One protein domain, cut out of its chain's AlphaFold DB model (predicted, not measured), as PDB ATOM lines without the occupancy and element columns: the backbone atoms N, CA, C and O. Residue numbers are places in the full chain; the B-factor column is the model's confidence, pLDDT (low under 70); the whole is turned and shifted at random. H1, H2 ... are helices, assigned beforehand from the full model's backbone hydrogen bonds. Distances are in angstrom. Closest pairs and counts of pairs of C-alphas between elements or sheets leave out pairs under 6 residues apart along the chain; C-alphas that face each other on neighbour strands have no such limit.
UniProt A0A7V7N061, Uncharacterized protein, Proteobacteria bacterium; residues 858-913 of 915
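What this domain is: This is residues 858 to 913 of the 915 residues of an uncharacterized protein of Proteobacteria bacterium (UniProt A0A7V7N061). Two short helices, H1 and H2, make a corner at one end of a wide, open U; residues 875 to 896 sweep round without a named element to H3, a lone longer helix at the other end. The 56 printed residues hold three named helices, in the order H1, H2, H3, and no named strand: all helix. The whole is extended, with a radius of gyration of the C-alphas of 16.2 A, and flat, spanning 41 by 35 by 12 A.

How they stand to each other: H1, residues 858 to 865, and H2, residues 867 to 874, touch only at the corner by their tight link; their closest C-alphas, of Tyr 863 and Thr 870, are 5.5 A apart. They run opposite ways at a steep tilt of 40 degrees. H3, residues 897 to 911, is apart from both. In H1, H2 and H3 every O i to N i+4 pair is within hydrogen-bond range.

Where its parts are: H1 begins at C-alpha 858 (-22.025, 13.628, 26.904). H3, 20.7 A long, ends at C-alpha 911 (-36.271, 7.268, 6.415).

The domain as a whole: The printed part has no cut. The link from H2 to H3 is long, 22 residues, of which 880 to 894 stand free. Residues 872 to 890 and 913 have pLDDT under 70.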
ATOM      1  N   ARG A 858     -22.955  14.385  27.756       75.94
ATOM      2  CA  ARG A 858     -22.025  13.628  26.904       75.94
ATOM      3  C   ARG A 858     -21.011  12.829  27.713       75.94
ATOM      4  O   ARG A 858     -20.798  11.658  27.413       75.94
ATOM      5  N   ASP A 859     -20.441  13.423  28.755       72.88
ATOM      6  CA  ASP A 859     -19.468  12.752  29.620       72.88
ATOM      7  C   ASP A 859     -20.126  11.619  30.407       72.88
ATOM      8  O   ASP A 859     -19.573  10.524  30.507       72.88
ATOM      9  N   LEU A 860     -21.357  11.840  30.884       76.81
ATOM     10  CA  LEU A 860     -22.157  10.801  31.532       76.81
ATOM     11  C   LEU A 860     -22.486   9.653  30.562       76.81
ATOM     12  O   LEU A 860     -22.391   8.485  30.935       76.81
ATOM     13  N   ALA A 861     -22.860   9.967  29.318       78.12
ATOM     14  CA  ALA A 861     -23.150   8.960  28.302       78.12
ATOM     15  C   ALA A 861     -21.904   8.130  27.956       78.12
ATOM     16  O   ALA A 861     -21.971   6.902  27.960       78.12
ATOM     17  N   ASN A 862     -20.758   8.779  27.738       76.44
ATOM     18  CA  ASN A 862     -19.489   8.102  27.471       76.44
ATOM     19  C   ASN A 862     -19.055   7.222  28.653       76.44
ATOM     20  O   ASN A 862     -18.608   6.094  28.444       76.44
ATOM     21  N   TYR A 863     -19.252   7.694  29.891       77.38
ATOM     22  CA  TYR A 863     -18.967   6.917  31.100       77.38
ATOM     23  C   TYR A 863     -19.868   5.684  31.225       77.38
ATOM     24  O   TYR A 863     -19.404   4.610  31.593       77.38
ATOM     25  N   LEU A 864     -21.152   5.804  30.880       80.12
ATOM     26  CA  LEU A 864     -22.082   4.672  30.892       80.12
ATOM     27  C   LEU A 864     -21.794   3.652  29.780       80.12
ATOM     28  O   LEU A 864     -22.054   2.466  29.974       80.12
ATOM     29  N   ILE A 865     -21.263   4.097  28.636       81.44
ATOM     30  CA  ILE A 865     -20.867   3.225  27.521       81.44
ATOM     31  C   ILE A 865     -19.575   2.469  27.857       81.44
ATOM     32  O   ILE A 865     -19.508   1.259  27.644       81.44
ATOM     33  N   ASN A 866     -18.560   3.158  28.391       76.94
ATOM     34  CA  ASN A 866     -17.293   2.548  28.792       76.94
ATOM     35  C   ASN A 866     -16.686   3.253  30.031       76.94
ATOM     36  O   ASN A 866     -15.891   4.195  29.896       76.94
ATOM     37  N   PRO A 867     -17.020   2.800  31.255       78.00
ATOM     38  CA  PRO A 867     -16.591   3.461  32.490       78.00
ATOM     39  C   PRO A 867     -15.084   3.319  32.723       78.00
ATOM     40  O   PRO A 867     -14.443   4.214  33.260       78.00
ATOM     41  N   THR A 868     -14.484   2.215  32.280       71.88
ATOM     42  CA  THR A 868     -13.042   1.983  32.407       71.88
ATOM     43  C   THR A 868     -12.220   2.949  31.561       71.88
ATOM     44  O   THR A 868     -11.229   3.485  32.045       71.88
ATOM     45  N   GLU A 869     -12.644   3.207  30.323       72.38
ATOM     46  CA  GLU A 869     -11.951   4.110  29.396       72.38
ATOM     47  C   GLU A 869     -12.057   5.572  29.833       72.38
ATOM     48  O   GLU A 869     -11.071   6.306  29.818       72.38
ATOM     49  N   THR A 870     -13.236   5.983  30.295       72.94
ATOM     50  CA  THR A 870     -13.475   7.348  30.779       72.94
ATOM     51  C   THR A 870     -12.746   7.652  32.085       72.94
ATOM     52  O   THR A 870     -12.172   8.732  32.203       72.94
ATOM     53  N   VAL A 871     -12.684   6.707  33.031       72.94
ATOM     54  CA  VAL A 871     -11.880   6.860  34.261       72.94
ATOM     55  C   VAL A 871     -10.392   6.967  33.931       72.94
ATOM     56  O   VAL A 871      -9.711   7.832  34.477       72.94
ATOM     57  N   PHE A 872      -9.893   6.149  33.000       69.56
ATOM     58  CA  PHE A 872      -8.499   6.221  32.554       69.56
ATOM     59  C   PHE A 872      -8.169   7.568  31.895       69.56
ATOM     60  O   PHE A 872      -7.156   8.182  32.232       69.56
ATOM     61  N   ALA A 873      -9.039   8.053  31.003       69.25
ATOM     62  CA  ALA A 873      -8.871   9.333  30.318       69.25
ATOM     63  C   ALA A 873      -8.928  10.528  31.290       69.25
ATOM     64  O   ALA A 873      -8.122  11.452  31.183       69.25
ATOM     65  N   GLN A 874      -9.835  10.501  32.275       68.56
ATOM     66  CA  GLN A 874      -9.949  11.547  33.300       68.56
ATOM     67  C   GLN A 874      -8.748  11.584  34.255       68.56
ATOM     68  O   GLN A 874      -8.386  12.654  34.734       68.56
ATOM     69  N   GLN A 875      -8.097  10.444  34.499       67.38
ATOM     70  CA  GLN A 875      -6.882  10.354  35.321       67.38
ATOM     71  C   GLN A 875      -5.594  10.714  34.554       67.38
ATOM     72  O   GLN A 875      -4.495  10.530  35.072       67.38
ATOM     73  N   GLY A 876      -5.707  11.240  33.328       59.41
ATOM     74  CA  GLY A 876      -4.560  11.628  32.500       59.41
ATOM     75  C   GLY A 876      -3.843  10.451  31.833       59.41
ATOM     76  O   GLY A 876      -2.752  10.627  31.291       59.41
ATOM     77  N   GLY A 877      -4.435   9.253  31.857       59.12
ATOM     78  CA  GLY A 877      -3.948   8.102  31.111       59.12
ATOM     79  C   GLY A 877      -4.254   8.253  29.623       59.12
ATOM     80  O   GLY A 877      -5.407   8.421  29.227       59.12
ATOM     81  N   VAL A 878      -3.226   8.164  28.780       53.53
ATOM     82  CA  VAL A 878      -3.403   8.099  27.326       53.53
ATOM     83  C   VAL A 878      -3.707   6.650  26.953       53.53
ATOM     84  O   VAL A 878      -2.812   5.809  26.910       53.53
ATOM     85  N   LEU A 879      -4.979   6.345  26.693       52.53
ATOM     86  CA  LEU A 879      -5.361   5.117  26.000       52.53
ATOM     87  C   LEU A 879      -5.044   5.302  24.517       52.53
ATOM     88  O   LEU A 879      -5.847   5.834  23.755       52.53
ATOM     89  N   THR A 880      -3.858   4.869  24.095       48.12
ATOM     90  CA  THR A 880      -3.593   4.639  22.675       48.12
ATOM     91  C   THR A 880      -4.442   3.451  22.244       48.12
ATOM     92  O   THR A 880      -4.044   2.299  22.428       48.12
ATOM     93  N   ARG A 881      -5.635   3.714  21.702       51.72
ATOM     94  CA  ARG A 881      -6.301   2.729  20.854       51.72
ATOM     95  C   ARG A 881      -5.358   2.503  19.682       51.72
ATOM     96  O   ARG A 881      -5.134   3.410  18.887       51.72
ATOM     97  N   ILE A 882      -4.767   1.317  19.618       46.00
ATOM     98  CA  ILE A 882      -4.259   0.812  18.352       46.00
ATOM     99  C   ILE A 882      -5.537   0.549  17.562       46.00
ATOM    100  O   ILE A 882      -6.186  -0.483  17.728       46.00
ATOM    101  N   GLU A 883      -6.009   1.564  16.841       46.50
ATOM    102  CA  GLU A 883      -6.965   1.336  15.774       46.50
ATOM    103  C   GLU A 883      -6.193   0.555  14.717       46.50
ATOM    104  O   GLU A 883      -5.657   1.127  13.774       46.50
ATOM    105  N   ASP A 884      -6.113  -0.763  14.900       41.28
ATOM    106  CA  ASP A 884      -5.877  -1.698  13.808       41.28
ATOM    107  C   ASP A 884      -7.127  -1.628  12.920       41.28
ATOM    108  O   ASP A 884      -7.942  -2.551  12.847       41.28
ATOM    109  N   THR A 885      -7.351  -0.477  12.284       51.41
ATOM    110  CA  THR A 885      -8.094  -0.457  11.041       51.41
ATOM    111  C   THR A 885      -7.203  -1.223  10.083       51.41
ATOM    112  O   THR A 885      -6.277  -0.670   9.499       51.41
ATOM    113  N   GLU A 886      -7.415  -2.541   9.997       54.19
ATOM    114  CA  GLU A 886      -6.885  -3.335   8.896       54.19
ATOM    115  C   GLU A 886      -7.317  -2.609   7.624       54.19
ATOM    116  O   GLU A 886      -8.491  -2.617   7.245       54.19
ATOM    117  N   LEU A 887      -6.373  -1.876   7.033       63.09
ATOM    118  CA  LEU A 887      -6.567  -1.171   5.786       63.09
ATOM    119  C   LEU A 887      -6.915  -2.243   4.764       63.09
ATOM    120  O   LEU A 887      -6.062  -3.033   4.368       63.09
ATOM    121  N   LEU A 888      -8.196  -2.318   4.405       64.88
ATOM    122  CA  LEU A 888      -8.699  -3.324   3.480       64.88
ATOM    123  C   LEU A 888      -7.947  -3.158   2.165       64.88
ATOM    124  O   LEU A 888      -8.132  -2.147   1.500       64.88
ATOM    125  N   SER A 889      -7.087  -4.102   1.791       66.56
ATOM    126  CA  SER A 889      -6.378  -4.074   0.504       66.56
ATOM    127  C   SER A 889      -7.345  -4.266  -0.668       66.56
ATOM    128  O   SER A 889      -7.181  -3.670  -1.731       66.56
ATOM    129  N   ASP A 890      -8.405  -5.040  -0.432       69.06
ATOM    130  CA  ASP A 890      -9.360  -5.468  -1.444       69.06
ATOM    131  C   ASP A 890     -10.692  -4.717  -1.374       69.06
ATOM    132  O   ASP A 890     -11.090  -4.152  -0.353       69.06
ATOM    133  N   GLU A 891     -11.422  -4.761  -2.489       74.31
ATOM    134  CA  GLU A 891     -12.770  -4.215  -2.552       74.31
ATOM    135  C   GLU A 891     -13.718  -4.912  -1.557       74.31
ATOM    136  O   GLU A 891     -13.655  -6.133  -1.371       74.31
ATOM    137  N   PRO A 892     -14.653  -4.174  -0.934       74.12
ATOM    138  CA  PRO A 892     -15.581  -4.755   0.024       74.12
ATOM    139  C   PRO A 892     -16.609  -5.649  -0.688       74.12
ATOM    140  O   PRO A 892     -17.662  -5.189  -1.131       74.12
ATOM    141  N   ILE A 893     -16.324  -6.954  -0.771       74.94
ATOM    142  CA  ILE A 893     -17.267  -7.971  -1.279       74.94
ATOM    143  C   ILE A 893     -18.434  -8.163  -0.293       74.94
ATOM    144  O   ILE A 893     -19.563  -8.467  -0.681       74.94
ATOM    145  N   SER A 894     -18.177  -7.950   0.999       74.94
ATOM    146  CA  SER A 894     -19.174  -7.978   2.069       74.94
ATOM    147  C   SER A 894     -18.954  -6.822   3.037       74.94
ATOM    148  O   SER A 894     -17.816  -6.449   3.299       74.94
ATOM    149  N   LEU A 895     -20.036  -6.288   3.604       72.56
ATOM    150  CA  LEU A 895     -19.960  -5.214   4.593       72.56
ATOM    151  C   LEU A 895     -19.506  -5.767   5.948       72.56
ATOM    152  O   LEU A 895     -20.166  -6.654   6.503       72.56
ATOM    153  N   ASN A 896     -18.434  -5.202   6.505       72.19
ATOM    154  CA  ASN A 896     -18.058  -5.429   7.899       72.19
ATOM    155  C   ASN A 896     -19.219  -4.968   8.814       72.19
ATOM    156  O   ASN A 896     -19.924  -4.010   8.472       72.19
ATOM    157  N   PRO A 897     -19.473  -5.634   9.959       75.94
ATOM    158  CA  PRO A 897     -20.396  -5.172  10.995       75.94
ATOM    159  C   PRO A 897     -20.453  -3.653  11.227       75.94
ATOM    160  O   PRO A 897     -21.560  -3.125  11.354       75.94
ATOM    161  N   LEU A 898     -19.313  -2.952  11.244       78.12
ATOM    162  CA  LEU A 898     -19.271  -1.498  11.450       78.12
ATOM    163  C   LEU A 898     -19.843  -0.720  10.254       78.12
ATOM    164  O   LEU A 898     -20.745   0.097  10.430       78.12
ATOM    165  N   ASP A 899     -19.392  -1.014   9.033       75.12
ATOM    166  CA  ASP A 899     -19.914  -0.380   7.814       75.12
ATOM    167  C   ASP A 899     -21.400  -0.668   7.633       75.12
ATOM    168  O   ASP A 899     -22.193   0.213   7.300       75.12
ATOM    169  N   ARG A 900     -21.801  -1.911   7.921       81.50
ATOM    170  CA  ARG A 900     -23.201  -2.319   7.912       81.50
ATOM    171  C   ARG A 900     -24.008  -1.518   8.927       81.50
ATOM    172  O   ARG A 900     -25.099  -1.069   8.587       81.50
ATOM    173  N   HIS A 901     -23.493  -1.332  10.141       83.75
ATOM    174  CA  HIS A 901     -24.139  -0.500  11.152       83.75
ATOM    175  C   HIS A 901     -24.274   0.948  10.670       83.75
ATOM    176  O   HIS A 901     -25.380   1.475  10.682       83.75
ATOM    177  N   ASN A 902     -23.203   1.558  10.158       80.69
ATOM    178  CA  ASN A 902     -23.208   2.941   9.675       80.69
ATOM    179  C   ASN A 902     -24.189   3.163   8.514       80.69
ATOM    180  O   ASN A 902     -24.930   4.147   8.502       80.69
ATOM    181  N   ILE A 903     -24.230   2.238   7.549       82.62
ATOM    182  CA  ILE A 903     -25.175   2.292   6.425       82.62
ATOM    183  C   ILE A 903     -26.613   2.163   6.928       82.62
ATOM    184  O   ILE A 903     -27.476   2.929   6.502       82.62
ATOM    185  N   VAL A 904     -26.877   1.218   7.835       82.81
ATOM    186  CA  VAL A 904     -28.215   1.021   8.407       82.81
ATOM    187  C   VAL A 904     -28.639   2.238   9.226       82.81
ATOM    188  O   VAL A 904     -29.752   2.714   9.032       82.81
ATOM    189  N   SER A 905     -27.767   2.786  10.072       81.94
ATOM    190  CA  SER A 905     -28.051   3.979  10.874       81.94
ATOM    191  C   SER A 905     -28.389   5.180   9.991       81.94
ATOM    192  O   SER A 905     -29.446   5.777  10.168       81.94
ATOM    193  N   ARG A 906     -27.588   5.463   8.953       79.38
ATOM    194  CA  ARG A 906     -27.884   6.547   7.995       79.38
ATOM    195  C   ARG A 906     -29.170   6.313   7.202       79.38
ATOM    196  O   ARG A 906     -29.894   7.263   6.910       79.38
ATOM    197  N   ALA A 907     -29.458   5.068   6.820       80.44
ATOM    198  CA  ALA A 907     -30.706   4.729   6.137       80.44
ATOM    199  C   ALA A 907     -31.919   4.965   7.051       80.44
ATOM    200  O   ALA A 907     -32.903   5.558   6.621       80.44
ATOM    201  N   VAL A 908     -31.811   4.573   8.324       81.38
ATOM    202  CA  VAL A 908     -32.841   4.789   9.346       81.38
ATOM    203  C   VAL A 908     -33.052   6.280   9.618       81.38
ATOM    204  O   VAL A 908     -34.194   6.728   9.644       81.38
ATOM    205  N   GLU A 909     -31.983   7.066   9.767       82.88
ATOM    206  CA  GLU A 909     -32.056   8.527   9.942       82.88
ATOM    207  C   GLU A 909     -32.763   9.205   8.761       82.88
ATOM    208  O   GLU A 909     -33.681  10.009   8.953       82.88
ATOM    209  N   ARG A 910     -32.398   8.812   7.533       79.06
ATOM    210  CA  ARG A 910     -33.011   9.321   6.302       79.06
ATOM    211  C   ARG A 910     -34.496   8.967   6.200       79.06
ATOM    212  O   ARG A 910     -35.293   9.838   5.857       79.06
ATOM    213  N   ASP A 911     -34.874   7.723   6.492       79.25
ATOM    214  CA  ASP A 911     -36.271   7.268   6.415       79.25
ATOM    215  C   ASP A 911     -37.150   7.884   7.516       79.25
ATOM    216  O   ASP A 911     -38.352   8.079   7.318       79.25
ATOM    217  N   LEU A 912     -36.558   8.241   8.659       79.56
ATOM    218  CA  LEU A 912     -37.237   8.928   9.762       79.56
ATOM    219  C   LEU A 912     -37.261  10.460   9.615       79.56
ATOM    220  O   LEU A 912     -37.903  11.129  10.426       79.56
ATOM    221  N   GLY A 913     -36.603  11.028   8.596       65.25
ATOM    222  CA  GLY A 913     -36.535  12.478   8.375       65.25
ATOM    223  C   GLY A 913     -35.740  13.235   9.445       65.25
ATOM    224  O   GLY A 913     -35.956  14.431   9.640       65.25
TER     225      GLY A 913